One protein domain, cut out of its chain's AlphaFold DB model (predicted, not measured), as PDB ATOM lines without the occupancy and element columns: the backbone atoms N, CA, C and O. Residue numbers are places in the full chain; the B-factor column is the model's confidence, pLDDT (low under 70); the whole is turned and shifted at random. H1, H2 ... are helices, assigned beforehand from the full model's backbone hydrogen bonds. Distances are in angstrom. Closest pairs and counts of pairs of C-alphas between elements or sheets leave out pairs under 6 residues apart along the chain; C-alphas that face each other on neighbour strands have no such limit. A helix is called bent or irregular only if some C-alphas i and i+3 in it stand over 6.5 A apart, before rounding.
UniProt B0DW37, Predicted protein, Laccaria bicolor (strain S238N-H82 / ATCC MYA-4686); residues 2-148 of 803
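Overview. This is residues 2 to 148 of the 803 residues of the protein "Predicted protein" of Laccaria bicolor (strain S238N-H82 / ATCC MYA-4686) (UniProt B0DW37). This is a flat slab of two helix layers: H4, H5 and H6 run antiparallel side by side in one, with H5 in the middle, and H1, H2 and H3 make the other, crossing H4 and H5 at steep angles. Residues 2 to 10 of H1 stick out from the body at one corner. The printed part has 147 residues with six named helices, H1 to H6 in order, and no named strand; its class is all helix. The whole is compact, with a radius of gyration of the C-alphas of 15.7 A and spans of 45 by 40 by 18 A.

Along the chain. Find C-alpha 2 at (416.264, 446.061, 476.291); from there H1 runs through residues 2 to 25, 34.7 A long. Next come H2, residues 36 to 49, 21.7 A, and H3, residues 55 to 70, 22.3 A. H2 is irregular: C-alphas 46 and 49 are 7.3 A apart. H4, residues 74 to 96, measures 32.9 A. Find C-alpha 102 at (429.726, 457.462, 460.514), where H5, residues 102 to 128, begins; it is the longest helix, 38.6 A. H6, residues 133 to 146, spans 20.0 A and ends at C-alpha 146, (433.969, 437.577, 463.072).

Arrangement. Begin at the hub, H5, which touches H1, H3, H4 and H6. H4 and H5 are a helical hairpin at a shallow tilt of 2 degrees, opposite ways; look at Val 90 and Val 109, their closest C-alphas, 5.8 A apart. H5 and H6 form another at 19 degrees, closest at Asp 114 and Lys 146, 5.4 A. H1 touches H5 with residues 11 to 18 alone, about perpendicular at 74 degrees; the C-alphas of Leu 18 and Ala 106 come closest, 5.1 A. H3 touches H5 at a steep tilt of 61 degrees, closest at C-alphas Val 65 and Val 124, 6.4 A. H2 and H3 are a hairpin at 13 degrees, and H2 touches H4 at a steep tilt of 52 degrees, its Pro 36 and His 80 C-alphas being closest at 5.5 A. H1 and H3 are apart, and so are H4 and H6. In H1, H3, H4, H5 and H6 every O i to N i+4 pair is within hydrogen-bond range; in H2, 9 of 10 are.

Size, cuts and confidence. The two C-alphas farthest apart, of Leu 2 and Gln 72, are 50.8 A from each other. The printed part has no cut and no long link. Look for low confidence, under 70, in 28 residues, among them 2 to 12, 98 to 102 and 128 to 134; the mean pLDDT of the printed part is 78.6.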
ATOM      1  N   LEU A   2     415.063 446.886 476.519       27.34
ATOM      2  CA  LEU A   2     416.264 446.061 476.291       27.34
ATOM      3  C   LEU A   2     416.829 446.213 474.865       27.34
ATOM      4  O   LEU A   2     418.040 446.298 474.722       27.34
ATOM      5  N   ASP A   3     415.965 446.356 473.857       31.62
ATOM      6  CA  ASP A   3     416.396 446.552 472.460       31.62
ATOM      7  C   ASP A   3     417.103 447.902 472.250       31.62
ATOM      8  O   ASP A   3     418.175 447.944 471.669       31.62
ATOM      9  N   LEU A   4     416.584 448.977 472.859       32.62
ATOM     10  CA  LEU A   4     417.199 450.319 472.856       32.62
ATOM     11  C   LEU A   4     418.568 450.363 473.561       32.62
ATOM     12  O   LEU A   4     419.434 451.150 473.198       32.62
ATOM     13  N   ILE A   5     418.759 449.536 474.593       33.69
ATOM     14  CA  ILE A   5     420.046 449.410 475.296       33.69
ATOM     15  C   ILE A   5     421.045 448.636 474.431       33.69
ATOM     16  O   ILE A   5     422.220 448.989 474.395       33.69
ATOM     17  N   HIS A   6     420.580 447.597 473.738       43.78
ATOM     18  CA  HIS A   6     421.415 446.806 472.843       43.78
ATOM     19  C   HIS A   6     421.880 447.624 471.635       43.78
ATOM     20  O   HIS A   6     423.068 447.616 471.328       43.78
ATOM     21  N   GLU A   7     420.965 448.391 471.039       43.88
ATOM     22  CA  GLU A   7     421.229 449.304 469.927       43.88
ATOM     23  C   GLU A   7     422.258 450.378 470.325       43.88
ATOM     24  O   GLU A   7     423.240 450.585 469.622       43.88
ATOM     25  N   TYR A   8     422.128 450.968 471.520       48.56
ATOM     26  CA  TYR A   8     423.070 451.977 472.019       48.56
ATOM     27  C   TYR A   8     424.485 451.436 472.300       48.56
ATOM     28  O   TYR A   8     425.480 452.082 471.965       48.56
ATOM     29  N   ASP A   9     424.605 450.249 472.908       51.59
ATOM     30  CA  ASP A   9     425.910 449.620 473.161       51.59
ATOM     31  C   ASP A   9     426.608 449.225 471.839       51.59
ATOM     32  O   ASP A   9     427.832 449.321 471.734       51.59
ATOM     33  N   GLN A  10     425.837 448.849 470.809       56.91
ATOM     34  CA  GLN A  10     426.338 448.569 469.456       56.91
ATOM     35  C   GLN A  10     426.825 449.839 468.750       56.91
ATOM     36  O   GLN A  10     427.918 449.835 468.180       56.91
ATOM     37  N   THR A  11     426.072 450.940 468.848       56.62
ATOM     38  CA  THR A  11     426.477 452.272 468.362       56.62
ATOM     39  C   THR A  11     427.793 452.736 468.954       56.62
ATOM     40  O   THR A  11     428.701 453.110 468.211       56.62
ATOM     41  N   ASN A  12     427.959 452.622 470.269       59.44
ATOM     42  CA  ASN A  12     429.207 453.024 470.912       59.44
ATOM     43  C   ASN A  12     430.391 452.131 470.533       59.44
ATOM     44  O   ASN A  12     431.490 452.646 470.328       59.44
ATOM     45  N   TYR A  13     430.187 450.815 470.423       72.94
ATOM     46  CA  TYR A  13     431.240 449.890 470.001       72.94
ATOM     47  C   TYR A  13     431.752 450.224 468.593       72.94
ATOM     48  O   TYR A  13     432.953 450.417 468.405       72.94
ATOM     49  N   LEU A  14     430.843 450.362 467.622       67.88
ATOM     50  CA  LEU A  14     431.203 450.611 466.224       67.88
ATOM     51  C   LEU A  14     431.888 451.972 466.037       67.88
ATOM     52  O   LEU A  14     432.900 452.053 465.341       67.88
ATOM     53  N   LEU A  15     431.407 453.019 466.715       65.19
ATOM     54  CA  LEU A  15     432.038 454.344 466.676       65.19
ATOM     55  C   LEU A  15     433.427 454.348 467.330       65.19
ATOM     56  O   LEU A  15     434.353 454.947 466.786       65.19
ATOM     57  N   THR A  16     433.596 453.647 468.456       66.94
ATOM     58  CA  THR A  16     434.904 453.521 469.124       66.94
ATOM     59  C   THR A  16     435.917 452.855 468.198       66.94
ATOM     60  O   THR A  16     437.018 453.373 468.014       66.94
ATOM     61  N   CYS A  17     435.541 451.742 467.563       71.44
ATOM     62  CA  CYS A  17     436.408 451.063 466.608       71.44
ATOM     63  C   CYS A  17     436.781 451.966 465.428       71.44
ATOM     64  O   CYS A  17     437.959 452.051 465.081       71.44
ATOM     65  N   LEU A  18     435.813 452.690 464.853       78.94
ATOM     66  CA  LEU A  18     436.066 453.585 463.725       78.94
ATOM     67  C   LEU A  18     437.075 454.693 464.067       78.94
ATOM     68  O   LEU A  18     437.972 454.944 463.270       78.94
ATOM     69  N   ILE A  19     436.978 455.307 465.252       68.88
ATOM     70  CA  ILE A  19     437.917 456.355 465.696       68.88
ATOM     71  C   ILE A  19     439.348 455.812 465.777       68.88
ATOM     72  O   ILE A  19     440.289 456.436 465.286       68.88
ATOM     73  N   HIS A  20     439.526 454.635 466.380       71.12
ATOM     74  CA  HIS A  20     440.843 454.006 466.483       71.12
ATOM     75  C   HIS A  20     441.415 453.637 465.113       71.12
ATOM     76  O   HIS A  20     442.591 453.881 464.855       71.12
ATOM     77  N   ILE A  21     440.577 453.096 464.229       80.81
ATOM     78  CA  ILE A  21     440.983 452.699 462.881       80.81
ATOM     79  C   ILE A  21     441.372 453.924 462.048       80.81
ATOM     80  O   ILE A  21     442.416 453.910 461.413       80.81
ATOM     81  N   GLN A  22     440.604 455.014 462.114       75.56
ATOM     82  CA  GLN A  22     440.939 456.279 461.448       75.56
ATOM     83  C   GLN A  22     442.265 456.864 461.925       75.56
ATOM     84  O   GLN A  22     443.010 457.454 461.146       75.56
ATOM     85  N   ARG A  23     442.561 456.704 463.213       74.50
ATOM     86  CA  ARG A  23     443.800 457.191 463.798       74.50
ATOM     87  C   ARG A  23     445.010 456.380 463.350       74.50
ATOM     88  O   ARG A  23     446.011 456.984 462.990       74.50
ATOM     89  N   ALA A  24     444.894 455.055 463.340       73.25
ATOM     90  CA  ALA A  24     445.914 454.184 462.763       73.25
ATOM     91  C   ALA A  24     446.092 454.471 461.258       73.25
ATOM     92  O   ALA A  24     447.209 454.545 460.761       73.25
ATOM     93  N   ASP A  25     444.997 454.728 460.536       82.25
ATOM     94  CA  ASP A  25     445.017 455.074 459.111       82.25
ATOM     95  C   ASP A  25     445.646 456.436 458.794       82.25
ATOM     96  O   ASP A  25     446.176 456.628 457.700       82.25
ATOM     97  N   GLY A  26     445.688 457.358 459.762       72.50
ATOM     98  CA  GLY A  26     446.393 458.634 459.628       72.50
ATOM     99  C   GLY A  26     447.873 458.479 459.252       72.50
ATOM    100  O   GLY A  26     448.406 459.322 458.530       72.50
ATOM    101  N   ASP A  27     448.500 457.372 459.658       69.00
ATOM    102  CA  ASP A  27     449.902 457.056 459.376       69.00
ATOM    103  C   ASP A  27     450.094 456.173 458.123       69.00
ATOM    104  O   ASP A  27     451.229 455.852 457.768       69.00
ATOM    105  N   PHE A  28     449.021 455.826 457.394       78.69
ATOM    106  CA  PHE A  28     449.056 454.932 456.222       78.69
ATOM    107  C   PHE A  28     450.121 455.332 455.188       78.69
ATOM    108  O   PHE A  28     450.853 454.485 454.679       78.69
ATOM    109  N   GLY A  29     450.258 456.634 454.905       74.50
ATOM    110  CA  GLY A  29     451.211 457.150 453.916       74.50
ATOM    111  C   GLY A  29     452.691 456.924 454.260       74.50
ATOM    112  O   GLY A  29     453.538 457.061 453.379       74.50
ATOM    113  N   ALA A  30     453.007 456.586 455.514       77.62
ATOM    114  CA  ALA A  30     454.359 456.293 455.989       77.62
ATOM    115  C   ALA A  30     454.669 454.784 456.068       77.62
ATOM    116  O   ALA A  30     455.809 454.415 456.356       77.62
ATOM    117  N   VAL A  31     453.688 453.912 455.815       84.81
ATOM    118  CA  VAL A  31     453.825 452.456 455.952       84.81
ATOM    119  C   VAL A  31     454.239 451.822 454.624       84.81
ATOM    120  O   VAL A  31     453.535 451.927 453.621       84.81
ATOM    121  N   ASP A  32     455.358 451.092 454.615       88.81
ATOM    122  CA  ASP A  32     455.752 450.269 453.467       88.81
ATOM    123  C   ASP A  32     455.024 448.918 453.491       88.81
ATOM    124  O   ASP A  32     455.510 447.926 454.034       88.81
ATOM    125  N   LEU A  33     453.840 448.862 452.880       89.12
ATOM    126  CA  LEU A  33     453.053 447.626 452.812       89.12
ATOM    127  C   LEU A  33     453.695 446.525 451.946       89.12
ATOM    128  O   LEU A  33     453.213 445.389 451.958       89.12
ATOM    129  N   LEU A  34     454.772 446.815 451.201       88.12
ATOM    130  CA  LEU A  34     455.555 445.786 450.509       88.12
ATOM    131  C   LEU A  34     456.473 445.023 451.470       88.12
ATOM    132  O   LEU A  34     456.924 443.928 451.131       88.12
ATOM    133  N   GLU A  35     456.715 445.547 452.672       91.31
ATOM    134  CA  GLU A  35     457.414 444.831 453.728       91.31
ATOM    135  C   GLU A  35     456.416 443.999 454.568       91.31
ATOM    136  O   GLU A  35     455.523 444.562 455.210       91.31
ATOM    137  N   PRO A  36     456.565 442.660 454.650       87.25
ATOM    138  CA  PRO A  36     455.612 441.806 455.365       87.25
ATOM    139  C   PRO A  36     455.458 442.132 456.857       87.25
ATOM    140  O   PRO A  36     454.360 442.033 457.406       87.25
ATOM    141  N   SER A  37     456.544 442.536 457.522       85.50
ATOM    142  CA  SER A  37     456.512 442.893 458.947       85.50
ATOM    143  C   SER A  37     455.804 444.228 459.188       85.50
ATOM    144  O   SER A  37     455.050 444.340 460.155       85.50
ATOM    145  N   ALA A  38     456.007 445.214 458.307       86.00
ATOM    146  CA  ALA A  38     455.345 446.513 458.395       86.00
ATOM    147  C   ALA A  38     453.841 446.388 458.112       86.00
ATOM    148  O   ALA A  38     453.035 446.900 458.887       86.00
ATOM    149  N   ALA A  39     453.456 445.614 457.088       88.62
ATOM    150  CA  ALA A  39     452.053 445.319 456.785       88.62
ATOM    151  C   ALA A  39     451.334 444.617 457.953       88.62
ATOM    152  O   ALA A  39     450.204 444.967 458.291       88.62
ATOM    153  N   LEU A  40     451.994 443.660 458.616       89.50
ATOM    154  CA  LEU A  40     451.443 442.983 459.794       89.50
ATOM    155  C   LEU A  40     451.289 443.922 460.995       89.50
ATOM    156  O   LEU A  40     450.274 443.867 461.689       89.50
ATOM    157  N   SER A  41     452.296 444.760 461.255       87.12
ATOM    158  CA  SER A  41     452.263 445.715 462.366       87.12
ATOM    159  C   SER A  41     451.115 446.703 462.200       87.12
ATOM    160  O   SER A  41     450.328 446.894 463.123       87.12
ATOM    161  N   TYR A  42     450.979 447.251 460.995       87.88
ATOM    162  CA  TYR A  42     449.918 448.185 460.653       87.88
ATOM    163  C   TYR A  42     448.525 447.546 460.763       87.88
ATOM    164  O   TYR A  42     447.632 448.086 461.413       87.88
ATOM    165  N   PHE A  43     448.343 446.332 460.236       90.50
ATOM    166  CA  PHE A  43     447.071 445.614 460.356       90.50
ATOM    167  C   PHE A  43     446.694 445.281 461.810       90.50
ATOM    168  O   PHE A  43     445.524 445.375 462.192       90.50
ATOM    169  N   ARG A  44     447.674 444.921 462.652       89.25
ATOM    170  CA  ARG A  44     447.444 444.705 464.088       89.25
ATOM    171  C   ARG A  44     446.976 445.988 464.773       89.25
ATOM    172  O   ARG A  44     446.109 445.925 465.642       89.25
ATOM    173  N   GLU A  45     447.515 447.131 464.366       83.06
ATOM    174  CA  GLU A  45     447.127 448.436 464.892       83.06
ATOM    175  C   GLU A  45     445.688 448.807 464.509       83.06
ATOM    176  O   GLU A  45     444.915 449.203 465.385       83.06
ATOM    177  N   LEU A  46     445.271 448.544 463.264       84.56
ATOM    178  CA  LEU A  46     443.873 448.696 462.832       84.56
ATOM    179  C   LEU A  46     442.910 447.837 463.677       84.56
ATOM    180  O   LEU A  46     441.820 448.279 464.037       84.56
ATOM    181  N   CYS A  47     443.318 446.624 464.055       84.62
ATOM    182  CA  CYS A  47     442.484 445.699 464.832       84.62
ATOM    183  C   CYS A  47     442.527 445.931 466.355       84.62
ATOM    184  O   CYS A  47     441.784 445.277 467.090       84.62
ATOM    185  N   SER A  48     443.375 446.837 466.851       77.38
ATOM    186  CA  SER A  48     443.649 447.014 468.290       77.38
ATOM    187  C   SER A  48     442.432 447.433 469.127       77.38
ATOM    188  O   SER A  48     442.404 447.226 470.339       77.38
ATOM    189  N   SER A  49     441.402 447.985 468.484       70.69
ATOM    190  CA  SER A  49     440.166 448.447 469.126       70.69
ATOM    191  C   SER A  49     439.100 447.362 469.310       70.69
ATOM    192  O   SER A  49     438.062 447.610 469.928       70.69
ATOM    193  N   PHE A  50     439.323 446.158 468.778       78.00
ATOM    194  CA  PHE A  50     438.358 445.066 468.853       78.00
ATOM    195  C   PHE A  50     438.297 444.479 470.264       78.00
ATOM    196  O   PHE A  50     439.225 443.836 470.745       78.00
ATOM    197  N   THR A  51     437.158 444.681 470.925       70.69
ATOM    198  CA  THR A  51     436.859 444.163 472.275       70.69
ATOM    199  C   THR A  51     435.844 443.014 472.255       70.69
ATOM    200  O   THR A  51     435.448 442.490 473.297       70.69
ATOM    201  N   ASP A  52     435.423 442.597 471.057       71.75
ATOM    202  CA  ASP A  52     434.467 441.519 470.802       71.75
ATOM    203  C   ASP A  52     435.091 440.116 470.843       71.75
ATOM    204  O   ASP A  52     434.370 439.133 470.672       71.75
ATOM    205  N   VAL A  53     436.400 440.011 471.087       70.50
ATOM    206  CA  VAL A  53     437.136 438.759 471.299       70.50
ATOM    207  C   VAL A  53     438.101 438.962 472.481       70.50
ATOM    208  O   VAL A  53     438.702 440.030 472.587       70.50
ATOM    209  N   PRO A  54     438.254 437.981 473.393       73.25
ATOM    210  CA  PRO A  54     439.184 438.090 474.518       73.25
ATOM    211  C   PRO A  54     440.628 438.427 474.082       73.25
ATOM    212  O   PRO A  54     441.094 437.857 473.091       73.25
ATOM    213  N   PRO A  55     441.354 439.304 474.805       72.81
ATOM    214  CA  PRO A  55     442.700 439.739 474.414       72.81
ATOM    215  C   PRO A  55     443.705 438.594 474.272       72.81
ATOM    216  O   PRO A  55     444.464 438.557 473.313       72.81
ATOM    217  N   ASP A  56     443.645 437.602 475.162       75.38
ATOM    218  CA  ASP A  56     444.475 436.395 475.105       75.38
ATOM    219  C   ASP A  56     444.241 435.590 473.819       75.38
ATOM    220  O   ASP A  56     445.169 435.005 473.260       75.38
ATOM    221  N   VAL A  57     443.005 435.591 473.319       77.25
ATOM    222  CA  VAL A  57     442.636 434.918 472.075       77.25
ATOM    223  C   VAL A  57     443.127 435.715 470.856       77.25
ATOM    224  O   VAL A  57     443.674 435.142 469.917       77.25
ATOM    225  N   ILE A  58     442.992 437.041 470.859       79.69
ATOM    226  CA  ILE A  58     443.505 437.871 469.758       79.69
ATOM    227  C   ILE A  58     445.043 437.868 469.709       79.69
ATOM    228  O   ILE A  58     445.622 437.740 468.630       79.69
ATOM    229  N   ASP A  59     445.722 437.953 470.851       82.44
ATOM    230  CA  ASP A  59     447.186 438.005 470.895       82.44
ATOM    231  C   ASP A  59     447.828 436.692 470.449       82.44
ATOM    232  O   ASP A  59     448.798 436.709 469.689       82.44
ATOM    233  N   ASN A  60     447.275 435.549 470.864       83.25
ATOM    234  CA  ASN A  60     447.742 434.244 470.397       83.25
ATOM    235  C   ASN A  60     447.536 434.085 468.881       83.25
ATOM    236  O   ASN A  60     448.425 433.585 468.192       83.25
ATOM    237  N   PHE A  61     446.417 434.577 468.337       88.00
ATOM    238  CA  PHE A  61     446.191 434.606 466.890       88.00
ATOM    239  C   PHE A  61     447.260 435.436 466.165       88.00
ATOM    240  O   PHE A  61     447.920 434.925 465.261       88.00
ATOM    241  N   PHE A  62     447.518 436.675 466.598       89.38
ATOM    242  CA  PHE A  62     448.538 437.517 465.966       89.38
ATOM    243  C   PHE A  62     449.963 436.980 466.137       89.38
ATOM    244  O   PHE A  62     450.800 437.185 465.255       89.38
ATOM    245  N   GLN A  63     450.261 436.258 467.220       88.12
ATOM    246  CA  GLN A  63     451.537 435.549 467.365       88.12
ATOM    247  C   GLN A  63     451.710 434.463 466.300       88.12
ATOM    248  O   GLN A  63     452.797 434.330 465.734       88.12
ATOM    249  N   ASP A  64     450.657 433.712 465.992       88.12
ATOM    250  CA  ASP A  64     450.714 432.666 464.974       88.12
ATOM    251  C   ASP A  64     450.712 433.241 463.548       88.12
ATOM    252  O   ASP A  64     451.495 432.782 462.716       88.12
ATOM    253  N   VAL A  65     449.991 434.339 463.290       89.75
ATOM    254  CA  VAL A  65     450.134 435.110 462.039       89.75
ATOM    255  C   VAL A  65     451.560 435.657 461.896       89.75
ATOM    256  O   VAL A  65     452.153 435.572 460.824       89.75
ATOM    257  N   THR A  66     452.174 436.146 462.979       91.25
ATOM    258  CA  THR A  66     453.578 436.598 462.970       91.25
ATOM    259  C   THR A  66     454.529 435.466 462.590       91.25
ATOM    260  O   THR A  66     455.474 435.677 461.828       91.25
ATOM    261  N   ARG A  67     454.295 434.250 463.101       87.56
ATOM    262  CA  ARG A  67     455.077 433.064 462.723       87.56
ATOM    263  C   ARG A  67     454.872 432.705 461.253       87.56
ATOM    264  O   ARG A  67     455.858 432.428 460.574       87.56
ATOM    265  N   LEU A  68     453.634 432.765 460.762       88.50
ATOM    266  CA  LEU A  68     453.291 432.486 459.370       88.50
ATOM    267  C   LEU A  68     453.960 433.476 458.407       88.50
ATOM    268  O   LEU A  68     454.613 433.056 457.458       88.50
ATOM    269  N   VAL A  69     453.880 434.778 458.687       87.62
ATOM    270  CA  VAL A  69     454.482 435.839 457.860       87.62
ATOM    271  C   VAL A  69     456.015 435.759 457.846       87.62
ATOM    272  O   VAL A  69     456.644 436.080 456.842       87.62
ATOM    273  N   ARG A  70     456.634 435.294 458.940       85.00
ATOM    274  CA  ARG A  70     458.090 435.065 459.028       85.00
ATOM    275  C   ARG A  70     458.548 433.734 458.427       85.00
ATOM    276  O   ARG A  70     459.756 433.508 458.321       85.00
ATOM    277  N   SER A  71     457.620 432.844 458.083       83.69
ATOM    278  CA  SER A  71     457.940 431.576 457.431       83.69
ATOM    279  C   SER A  71     458.301 431.793 455.957       83.69
ATOM    280  O   SER A  71     458.061 432.855 455.387       83.69
ATOM    281  N   GLN A  72     458.923 430.795 455.326       73.69
ATOM    282  CA  GLN A  72     459.200 430.826 453.889       73.69
ATOM    283  C   GLN A  72     458.241 429.896 453.151       73.69
ATOM    284  O   GLN A  72     458.003 428.777 453.596       73.69
ATOM    285  N   GLY A  73     457.732 430.339 452.003       82.00
ATOM    286  CA  GLY A  73     456.857 429.540 451.147       82.00
ATOM    287  C   GLY A  73     455.583 430.272 450.733       82.00
ATOM    288  O   GLY A  73     455.370 431.438 451.061       82.00
ATOM    289  N   GLU A  74     454.732 429.565 449.995       85.12
ATOM    290  CA  GLU A  74     453.475 430.093 449.452       85.12
ATOM    291  C   GLU A  74     452.504 430.641 450.527       85.12
ATOM    292  O   GLU A  74     451.945 431.717 450.302       85.12
ATOM    293  N   PRO A  75     452.334 430.013 451.714       84.31
ATOM    294  CA  PRO A  75     451.430 430.524 452.752       84.31
ATOM    295  C   PRO A  75     451.843 431.886 453.331       84.31
ATOM    296  O   PRO A  75     450.988 432.728 453.592       84.31
ATOM    297  N   ALA A  76     453.149 432.143 453.466       86.88
ATOM    298  CA  ALA A  76     453.662 433.431 453.936       86.88
ATOM    299  C   ALA A  76     453.364 434.562 452.939       86.88
ATOM    300  O   ALA A  76     452.969 435.660 453.334       86.88
ATOM    301  N   VAL A  77     453.492 434.277 451.636       89.56
ATOM    302  CA  VAL A  77     453.176 435.230 450.557       89.56
ATOM    303  C   VAL A  77     451.677 435.531 450.517       89.56
ATOM    304  O   VAL A  77     451.285 436.688 450.362       89.56
ATOM    305  N   LYS A  78     450.826 434.512 450.705       91.38
ATOM    306  CA  LYS A  78     449.369 434.693 450.795       91.38
ATOM    307  C   LYS A  78     448.979 435.534 452.009       91.38
ATOM    308  O   LYS A  78     448.227 436.489 451.850       91.38
ATOM    309  N   ALA A  79     449.546 435.252 453.183       91.06
ATOM    310  CA  ALA A  79     449.281 436.025 454.395       91.06
ATOM    311  C   ALA A  79     449.692 437.497 454.237       91.06
ATOM    312  O   ALA A  79     448.924 438.394 454.571       91.06
ATOM    313  N   HIS A  80     450.869 437.762 453.657       92.88
ATOM    314  CA  HIS A  80     451.299 439.130 453.353       92.88
ATOM    315  C   HIS A  80     450.370 439.824 452.349       92.88
ATOM    316  O   HIS A  80     450.036 440.993 452.531       92.88
ATOM    317  N   THR A  81     449.894 439.101 451.332       93.38
ATOM    318  CA  THR A  81     448.947 439.646 450.349       93.38
ATOM    319  C   THR A  81     447.640 440.076 451.016       93.38
ATOM    320  O   THR A  81     447.211 441.205 450.797       93.38
ATOM    321  N   VAL A  82     447.067 439.241 451.892       93.94
ATOM    322  CA  VAL A  82     445.847 439.572 452.651       93.94
ATOM    323  C   VAL A  82     446.056 440.817 453.516       93.94
ATOM    324  O   VAL A  82     445.245 441.740 453.467       93.94
ATOM    325  N   LEU A  83     447.170 440.887 454.257       93.44
ATOM    326  CA  LEU A  83     447.508 442.029 455.119       93.44
ATOM    327  C   LEU A  83     447.653 443.339 454.335       93.44
ATOM    328  O   LEU A  83     447.211 444.391 454.797       93.44
ATOM    329  N   ARG A  84     448.260 443.287 453.147       93.56
ATOM    330  CA  ARG A  84     448.412 444.456 452.277       93.56
ATOM    331  C   ARG A  84     447.071 444.904 451.704       93.56
ATOM    332  O   ARG A  84     446.723 446.075 451.822       93.56
ATOM    333  N   GLU A  85     446.314 443.986 451.107       92.69
ATOM    334  CA  GLU A  85     445.066 444.317 450.413       92.69
ATOM    335  C   GLU A  85     443.997 444.852 451.366       92.69
ATOM    336  O   GLU A  85     443.327 445.831 451.040       92.69
ATOM    337  N   VAL A  86     443.867 444.278 452.567       94.00
ATOM    338  CA  VAL A  86     442.916 444.789 453.562       94.00
ATOM    339  C   VAL A  86     443.301 446.187 454.048       94.00
ATOM    340  O   VAL A  86     442.433 447.044 454.193       94.00
ATOM    341  N   SER A  87     444.597 446.442 454.234       91.38
ATOM    342  CA  SER A  87     445.120 447.740 454.666       91.38
ATOM    343  C   SER A  87     444.848 448.822 453.618       91.38
ATOM    344  O   SER A  87     444.301 449.873 453.940       91.38
ATOM    345  N   GLU A  88     445.132 448.535 452.341       91.75
ATOM    346  CA  GLU A  88     444.797 449.418 451.213       91.75
ATOM    347  C   GLU A  88     443.279 449.655 451.117       91.75
ATOM    348  O   GLU A  88     442.826 450.769 450.842       91.75
ATOM    349  N   LYS A  89     442.473 448.614 451.369       91.50
ATOM    350  CA  LYS A  89     441.015 448.691 451.268       91.50
ATOM    351  C   LYS A  89     440.381 449.519 452.380       91.50
ATOM    352  O   LYS A  89     439.471 450.296 452.098       91.50
ATOM    353  N   VAL A  90     440.854 449.376 453.616       90.00
ATOM    354  CA  VAL A  90     440.403 450.187 454.757       90.00
ATOM    355  C   VAL A  90     440.713 451.661 454.508       90.00
ATOM    356  O   VAL A  90     439.801 452.484 454.613       90.00
ATOM    357  N   HIS A  91     441.930 451.978 454.060       90.50
ATOM    358  CA  HIS A  91     442.303 453.340 453.682       90.50
ATOM    359  C   HIS A  91     441.388 453.901 452.582       90.50
ATOM    360  O   HIS A  91     440.865 455.011 452.685       90.50
ATOM    361  N   GLU A  92     441.107 453.114 451.537       90.88
ATOM    362  CA  GLU A  92     440.201 453.518 450.458       90.88
ATOM    363  C   GLU A  92     438.783 453.835 450.972       90.88
ATOM    364  O   GLU A  92     438.181 454.826 450.544       90.88
ATOM    365  N   ILE A  93     438.245 453.018 451.887       86.75
ATOM    366  CA  ILE A  93     436.925 453.237 452.497       86.75
ATOM    367  C   ILE A  93     436.927 454.537 453.311       86.75
ATOM    368  O   ILE A  93     436.018 455.355 453.158       86.75
ATOM    369  N   LEU A  94     437.955 454.770 454.129       82.62
ATOM    370  CA  LEU A  94     438.082 455.971 454.961       82.62
ATOM    371  C   LEU A  94     438.256 457.252 454.136       82.62
ATOM    372  O   LEU A  94     437.660 458.284 454.438       82.62
ATOM    373  N   VAL A  95     439.003 457.196 453.034       82.75
ATOM    374  CA  VAL A  95     439.162 458.345 452.133       82.75
ATOM    375  C   VAL A  95     437.852 458.673 451.408       82.75
ATOM    376  O   VAL A  95     437.524 459.851 451.247       82.75
ATOM    377  N   LYS A  96     437.090 457.657 450.977       80.94
ATOM    378  CA  LYS A  96     435.826 457.839 450.237       80.94
ATOM    379  C   LYS A  96     434.636 458.221 451.114       80.94
ATOM    380  O   LYS A  96     433.684 458.797 450.597       80.94
ATOM    381  N   SER A  97     434.676 457.913 452.406       74.56
ATOM    382  CA  SER A  97     433.585 458.156 453.362       74.56
ATOM    383  C   SER A  97     433.570 459.569 453.959       74.56
ATOM    384  O   SER A  97     432.747 459.865 454.824       74.56
ATOM    385  N   LYS A  98     434.429 460.485 453.490       69.44
ATOM    386  CA  LYS A  98     434.423 461.888 453.931       69.44
ATOM    387  C   LYS A  98     433.066 462.553 453.663       69.44
ATOM    388  O   LYS A  98     432.719 462.816 452.514       69.44
ATOM    389  N   GLY A  99     432.327 462.841 454.737       55.00
ATOM    390  CA  GLY A  99     430.975 463.414 454.697       55.00
ATOM    391  C   GLY A  99     429.835 462.390 454.598       55.00
ATOM    392  O   GLY A  99     428.691 462.793 454.407       55.00
ATOM    393  N   ALA A 100     430.128 461.090 454.702       64.69
ATOM    394  CA  ALA A 100     429.131 460.028 454.820       64.69
ATOM    395  C   ALA A 100     428.753 459.770 456.292       64.69
ATOM    396  O   ALA A 100     429.468 460.172 457.209       64.69
ATOM    397  N   GLU A 101     427.639 459.067 456.519       66.00
ATOM    398  CA  GLU A 101     427.210 458.650 457.859       66.00
ATOM    399  C   GLU A 101     428.282 457.769 458.534       66.00
ATOM    400  O   GLU A 101     428.775 456.783 457.968       66.00
ATOM    401  N   ALA A 102     428.648 458.123 459.771       69.75
ATOM    402  CA  ALA A 102     429.726 457.462 460.514       69.75
ATOM    403  C   ALA A 102     429.410 455.990 460.818       69.75
ATOM    404  O   ALA A 102     430.310 455.154 460.870       69.75
ATOM    405  N   TRP A 103     428.127 455.664 460.982       70.56
ATOM    406  CA  TRP A 103     427.664 454.301 461.222       70.56
ATOM    407  C   TRP A 103     427.940 453.375 460.035       70.56
ATOM    408  O   TRP A 103     428.552 452.323 460.214       70.56
ATOM    409  N   ASP A 104     427.559 453.783 458.823       75.88
ATOM    410  CA  ASP A 104     427.764 452.976 457.612       75.88
ATOM    411  C   ASP A 104     429.258 452.786 457.331       75.88
ATOM    412  O   ASP A 104     429.716 451.681 457.033       75.88
ATOM    413  N   THR A 105     430.041 453.844 457.554       80.44
ATOM    414  CA  THR A 105     431.503 453.808 457.439       80.44
ATOM    415  C   THR A 105     432.129 452.833 458.439       80.44
ATOM    416  O   THR A 105     432.970 452.018 458.063       80.44
ATOM    417  N   ALA A 106     431.710 452.877 459.709       78.25
ATOM    418  CA  ALA A 106     432.195 451.965 460.743       78.25
ATOM    419  C   ALA A 106     431.889 450.509 460.386       78.25
ATOM    420  O   ALA A 106     432.753 449.638 460.494       78.25
ATOM    421  N   VAL A 107     430.666 450.248 459.929       80.00
ATOM    422  CA  VAL A 107     430.226 448.909 459.553       80.00
ATOM    423  C   VAL A 107     431.049 448.366 458.376       80.00
ATOM    424  O   VAL A 107     431.508 447.225 458.442       80.00
ATOM    425  N   ASP A 108     431.289 449.160 457.333       84.44
ATOM    426  CA  ASP A 108     432.039 448.722 456.147       84.44
ATOM    427  C   ASP A 108     433.527 448.480 456.432       84.44
ATOM    428  O   ASP A 108     434.101 447.482 455.980       84.44
ATOM    429  N   VAL A 109     434.152 449.348 457.231       86.00
ATOM    430  CA  VAL A 109     435.544 449.178 457.668       86.00
ATOM    431  C   VAL A 109     435.696 447.922 458.528       86.00
ATOM    432  O   VAL A 109     436.589 447.109 458.287       86.00
ATOM    433  N   ILE A 110     434.806 447.719 459.505       88.00
ATOM    434  CA  ILE A 110     434.892 446.581 460.427       88.00
ATOM    435  C   ILE A 110     434.642 445.265 459.684       88.00
ATOM    436  O   ILE A 110     435.432 444.339 459.839       88.00
ATOM    437  N   ARG A 111     433.656 445.205 458.774       89.00
ATOM    438  CA  ARG A 111     433.448 444.030 457.900       89.00
ATOM    439  C   ARG A 111     434.690 443.690 457.075       89.00
ATOM    440  O   ARG A 111     435.002 442.515 456.907       89.00
ATOM    441  N   THR A 112     435.385 444.706 456.569       90.75
ATOM    442  CA  THR A 112     436.601 444.533 455.758       90.75
ATOM    443  C   THR A 112     437.736 443.923 456.588       90.75
ATOM    444  O   THR A 112     438.369 442.963 456.150       90.75
ATOM    445  N   LEU A 113     437.947 444.411 457.815       92.12
ATOM    446  CA  LEU A 113     438.942 443.861 458.744       92.12
ATOM    447  C   LEU A 113     438.581 442.451 459.226       92.12
ATOM    448  O   LEU A 113     439.446 441.580 459.286       92.12
ATOM    449  N   ASP A 114     437.310 442.201 459.541       91.31
ATOM    450  CA  ASP A 114     436.858 440.888 460.002       91.31
ATOM    451  C   ASP A 114     437.029 439.807 458.928       91.31
ATOM    452  O   ASP A 114     437.427 438.689 459.256       91.31
ATOM    453  N   GLY A 115     436.792 440.145 457.654       91.00
ATOM    454  CA  GLY A 115     437.061 439.252 456.526       91.00
ATOM    455  C   GLY A 115     438.532 438.845 456.454       91.00
ATOM    456  O   GLY A 115     438.842 437.659 456.410       91.00
ATOM    457  N   ALA A 116     439.448 439.808 456.575       93.12
ATOM    458  CA  ALA A 116     440.880 439.514 456.575       93.12
ATOM    459  C   ALA A 116     441.331 438.695 457.796       93.12
ATOM    460  O   ALA A 116     442.222 437.857 457.674       93.12
ATOM    461  N   ILE A 117     440.717 438.894 458.971       91.62
ATOM    462  CA  ILE A 117     440.978 438.054 460.153       91.62
ATOM    463  C   ILE A 117     440.566 436.600 459.883       91.62
ATOM    464  O   ILE A 117     441.285 435.687 460.287       91.62
ATOM    465  N   ILE A 118     439.437 436.377 459.202       91.38
ATOM    466  CA  ILE A 118     438.976 435.035 458.821       91.38
ATOM    467  C   ILE A 118     439.955 434.397 457.829       91.38
ATOM    468  O   ILE A 118     440.439 433.298 458.100       91.38
ATOM    469  N   ASP A 119     440.323 435.111 456.762       92.38
ATOM    470  CA  ASP A 119     441.243 434.611 455.729       92.38
ATOM    471  C   ASP A 119     442.626 434.268 456.312       92.38
ATOM    472  O   ASP A 119     443.225 433.238 455.998       92.38
ATOM    473  N   LEU A 120     443.143 435.102 457.221       91.81
ATOM    474  CA  LEU A 120     444.396 434.830 457.928       91.81
ATOM    475  C   LEU A 120     444.272 433.644 458.889       91.81
ATOM    476  O   LEU A 120     445.226 432.883 459.037       91.81
ATOM    477  N   ALA A 121     443.119 433.465 459.535       89.25
ATOM    478  CA  ALA A 121     442.876 432.315 460.396       89.25
ATOM    479  C   ALA A 121     442.799 431.003 459.600       89.25
ATOM    480  O   ALA A 121     443.280 429.988 460.094       89.25
ATOM    481  N   ASP A 122     442.255 431.005 458.379       89.62
ATOM    482  CA  ASP A 122     442.320 429.854 457.464       89.62
ATOM    483  C   ASP A 122     443.774 429.525 457.086       89.62
ATOM    484  O   ASP A 122     444.210 428.386 457.240       89.62
ATOM    485  N   LEU A 123     444.567 430.530 456.700       89.88
ATOM    486  CA  LEU A 123     445.972 430.327 456.323       89.88
ATOM    487  C   LEU A 123     446.855 429.834 457.483       89.88
ATOM    488  O   LEU A 123     447.786 429.057 457.266       89.88
ATOM    489  N   VAL A 124     446.592 430.286 458.713       86.38
ATOM    490  CA  VAL A 124     447.300 429.803 459.910       86.38
ATOM    491  C   VAL A 124     446.892 428.367 460.246       86.38
ATOM    492  O   VAL A 124     447.757 427.558 460.576       86.38
ATOM    493  N   GLU A 125     445.608 428.025 460.127       84.00
ATOM    494  CA  GLU A 125     445.099 426.667 460.360       84.00
ATOM    495  C   GLU A 125     445.698 425.661 459.361       84.00
ATOM    496  O   GLU A 125     446.190 424.607 459.768       84.00
ATOM    497  N   GLU A 126     445.789 426.033 458.078       82.31
ATOM    498  CA  GLU A 126     446.460 425.237 457.038       82.31
ATOM    499  C   GLU A 126     447.965 425.039 457.307       82.31
ATOM    500  O   GLU A 126     448.528 423.996 456.967       82.31
ATOM    501  N   ALA A 127     448.632 426.025 457.918       76.69
ATOM    502  CA  ALA A 127     450.073 425.993 458.169       76.69
ATOM    503  C   ALA A 127     450.476 425.254 459.461       76.69
ATOM    504  O   ALA A 127     451.599 424.755 459.545       76.69
ATOM    505  N   VAL A 128     449.598 425.207 460.471       68.00
ATOM    506  CA  VAL A 128     449.870 424.584 461.783       68.00
ATOM    507  C   VAL A 128     449.556 423.078 461.787       68.00
ATOM    508  O   VAL A 128     450.208 422.336 462.522       68.00
ATOM    509  N   GLY A 129     448.653 422.608 460.917       62.44
ATOM    510  CA  GLY A 129     448.250 421.199 460.820       62.44
ATOM    511  C   GLY A 129     447.279 420.758 461.928       62.44
ATOM    512  O   GLY A 129     447.183 421.392 462.975       62.44
ATOM    513  N   GLU A 130     446.549 419.659 461.697       57.22
ATOM    514  CA  GLU A 130     445.418 419.185 462.530       57.22
ATOM    515  C   GLU A 130     445.788 418.677 463.949       57.22
ATOM    516  O   GLU A 130     444.906 418.239 464.678       57.22
ATOM    517  N   ASP A 131     447.054 418.741 464.377       55.59
ATOM    518  CA  ASP A 131     447.532 418.111 465.627       55.59
ATOM    519  C   ASP A 131     447.429 419.006 466.893       55.59
ATOM    520  O   ASP A 131     447.810 418.573 467.985       55.59
ATOM    521  N   ASP A 132     446.914 420.241 466.793       64.38
ATOM    522  CA  ASP A 132     446.685 421.147 467.940       64.38
ATOM    523  C   ASP A 132     445.191 421.501 468.103       64.38
ATOM    524  O   ASP A 132     444.727 422.589 467.738       64.38
ATOM    525  N   ASP A 133     444.434 420.567 468.693       62.16
ATOM    526  CA  ASP A 133     442.992 420.682 468.984       62.16
ATOM    527  C   ASP A 133     442.620 421.997 469.701       62.16
ATOM    528  O   ASP A 133     441.523 422.538 469.526       62.16
ATOM    529  N   GLY A 134     443.529 422.533 470.524       66.75
ATOM    530  CA  GLY A 134     443.313 423.762 471.286       66.75
ATOM    531  C   GLY A 134     443.286 425.008 470.402       66.75
ATOM    532  O   GLY A 134     442.423 425.875 470.580       66.75
ATOM    533  N   LYS A 135     444.192 425.083 469.421       71.00
ATOM    534  CA  LYS A 135     444.249 426.188 468.455       71.00
ATOM    535  C   LYS A 135     443.160 426.099 467.401       71.00
ATOM    536  O   LYS A 135     442.571 427.123 467.065       71.00
ATOM    537  N   PHE A 136     442.824 424.891 466.956       70.19
ATOM    538  CA  PHE A 136     441.715 424.675 466.028       70.19
ATOM    539  C   PHE A 136     440.400 425.239 466.591       70.19
ATOM    540  O   PHE A 136     439.750 426.083 465.975       70.19
ATOM    541  N   VAL A 137     440.046 424.875 467.831       71.69
ATOM    542  CA  VAL A 137     438.835 425.387 468.505       71.69
ATOM    543  C   VAL A 137     438.881 426.909 468.697       71.69
ATOM    544  O   VAL A 137     437.848 427.584 468.648       71.69
ATOM    545  N   MET A 138     440.069 427.465 468.920       79.00
ATOM    546  CA  MET A 138     440.274 428.899 469.087       79.00
ATOM    547  C   MET A 138     440.054 429.672 467.777       79.00
ATOM    548  O   MET A 138     439.313 430.656 467.787       79.00
ATOM    549  N   TYR A 139     440.621 429.220 466.655       80.94
ATOM    550  CA  TYR A 139     440.422 429.865 465.353       80.94
ATOM    551  C   TYR A 139     438.988 429.720 464.857       80.94
ATOM    552  O   TYR A 139     438.419 430.704 464.392       80.94
ATOM    553  N   GLN A 140     438.354 428.561 465.058       77.75
ATOM    554  CA  GLN A 140     436.932 428.387 464.754       77.75
ATOM    555  C   GLN A 140     436.063 429.374 465.548       77.75
ATOM    556  O   GLN A 140     435.171 430.006 464.988       77.75
ATOM    557  N   ARG A 141     436.379 429.626 466.826       76.06
ATOM    558  CA  ARG A 141     435.670 430.634 467.633       76.06
ATOM    559  C   ARG A 141     435.888 432.067 467.133       76.06
ATOM    560  O   ARG A 141     434.952 432.866 467.175       76.06
ATOM    561  N   ILE A 142     437.099 432.407 466.679       80.12
ATOM    562  CA  ILE A 142     437.380 433.709 466.051       80.12
ATOM    563  C   ILE A 142     436.551 433.842 464.769       80.12
ATOM    564  O   ILE A 142     435.829 434.826 464.628       80.12
ATOM    565  N   LYS A 143     436.571 432.832 463.891       83.25
ATOM    566  CA  LYS A 143     435.803 432.807 462.636       83.25
ATOM    567  C   LYS A 143     434.300 432.947 462.883       83.25
ATOM    568  O   LYS A 143     433.661 433.804 462.283       83.25
ATOM    569  N   GLU A 144     433.740 432.193 463.828       80.31
ATOM    570  CA  GLU A 144     432.321 432.275 464.206       80.31
ATOM    571  C   GLU A 144     431.917 433.660 464.727       80.31
ATOM    572  O   GLU A 144     430.819 434.142 464.442       80.31
ATOM    573  N   GLN A 145     432.776 434.305 465.520       80.31
ATOM    574  CA  GLN A 145     432.483 435.629 466.061       80.31
ATOM    575  C   GLN A 145     432.623 436.718 464.989       80.31
ATOM    576  O   GLN A 145     431.783 437.617 464.925       80.31
ATOM    577  N   LYS A 146     433.644 436.613 464.132       83.00
ATOM    578  CA  LYS A 146     433.969 437.577 463.072       83.00
ATOM    579  C   LYS A 146     433.062 437.449 461.842       83.00
ATOM    580  O   LYS A 146     432.845 438.428 461.142       83.00
ATOM    581  N   ALA A 147     432.416 436.300 461.640       81.81
ATOM    582  CA  ALA A 147     431.403 436.114 460.598       81.81
ATOM    583  C   ALA A 147     430.047 436.783 460.918       81.81
ATOM    584  O   ALA A 147     429.198 436.913 460.035       81.81
ATOM    585  N   LYS A 148     429.807 437.202 462.170       79.50
ATOM    586  CA  LYS A 148     428.570 437.903 462.558       79.50
ATOM    587  C   LYS A 148     428.578 439.340 462.057       79.50
ATOM    588  O   LYS A 148     429.619 439.997 462.094       79.50
TER     589      LYS A 148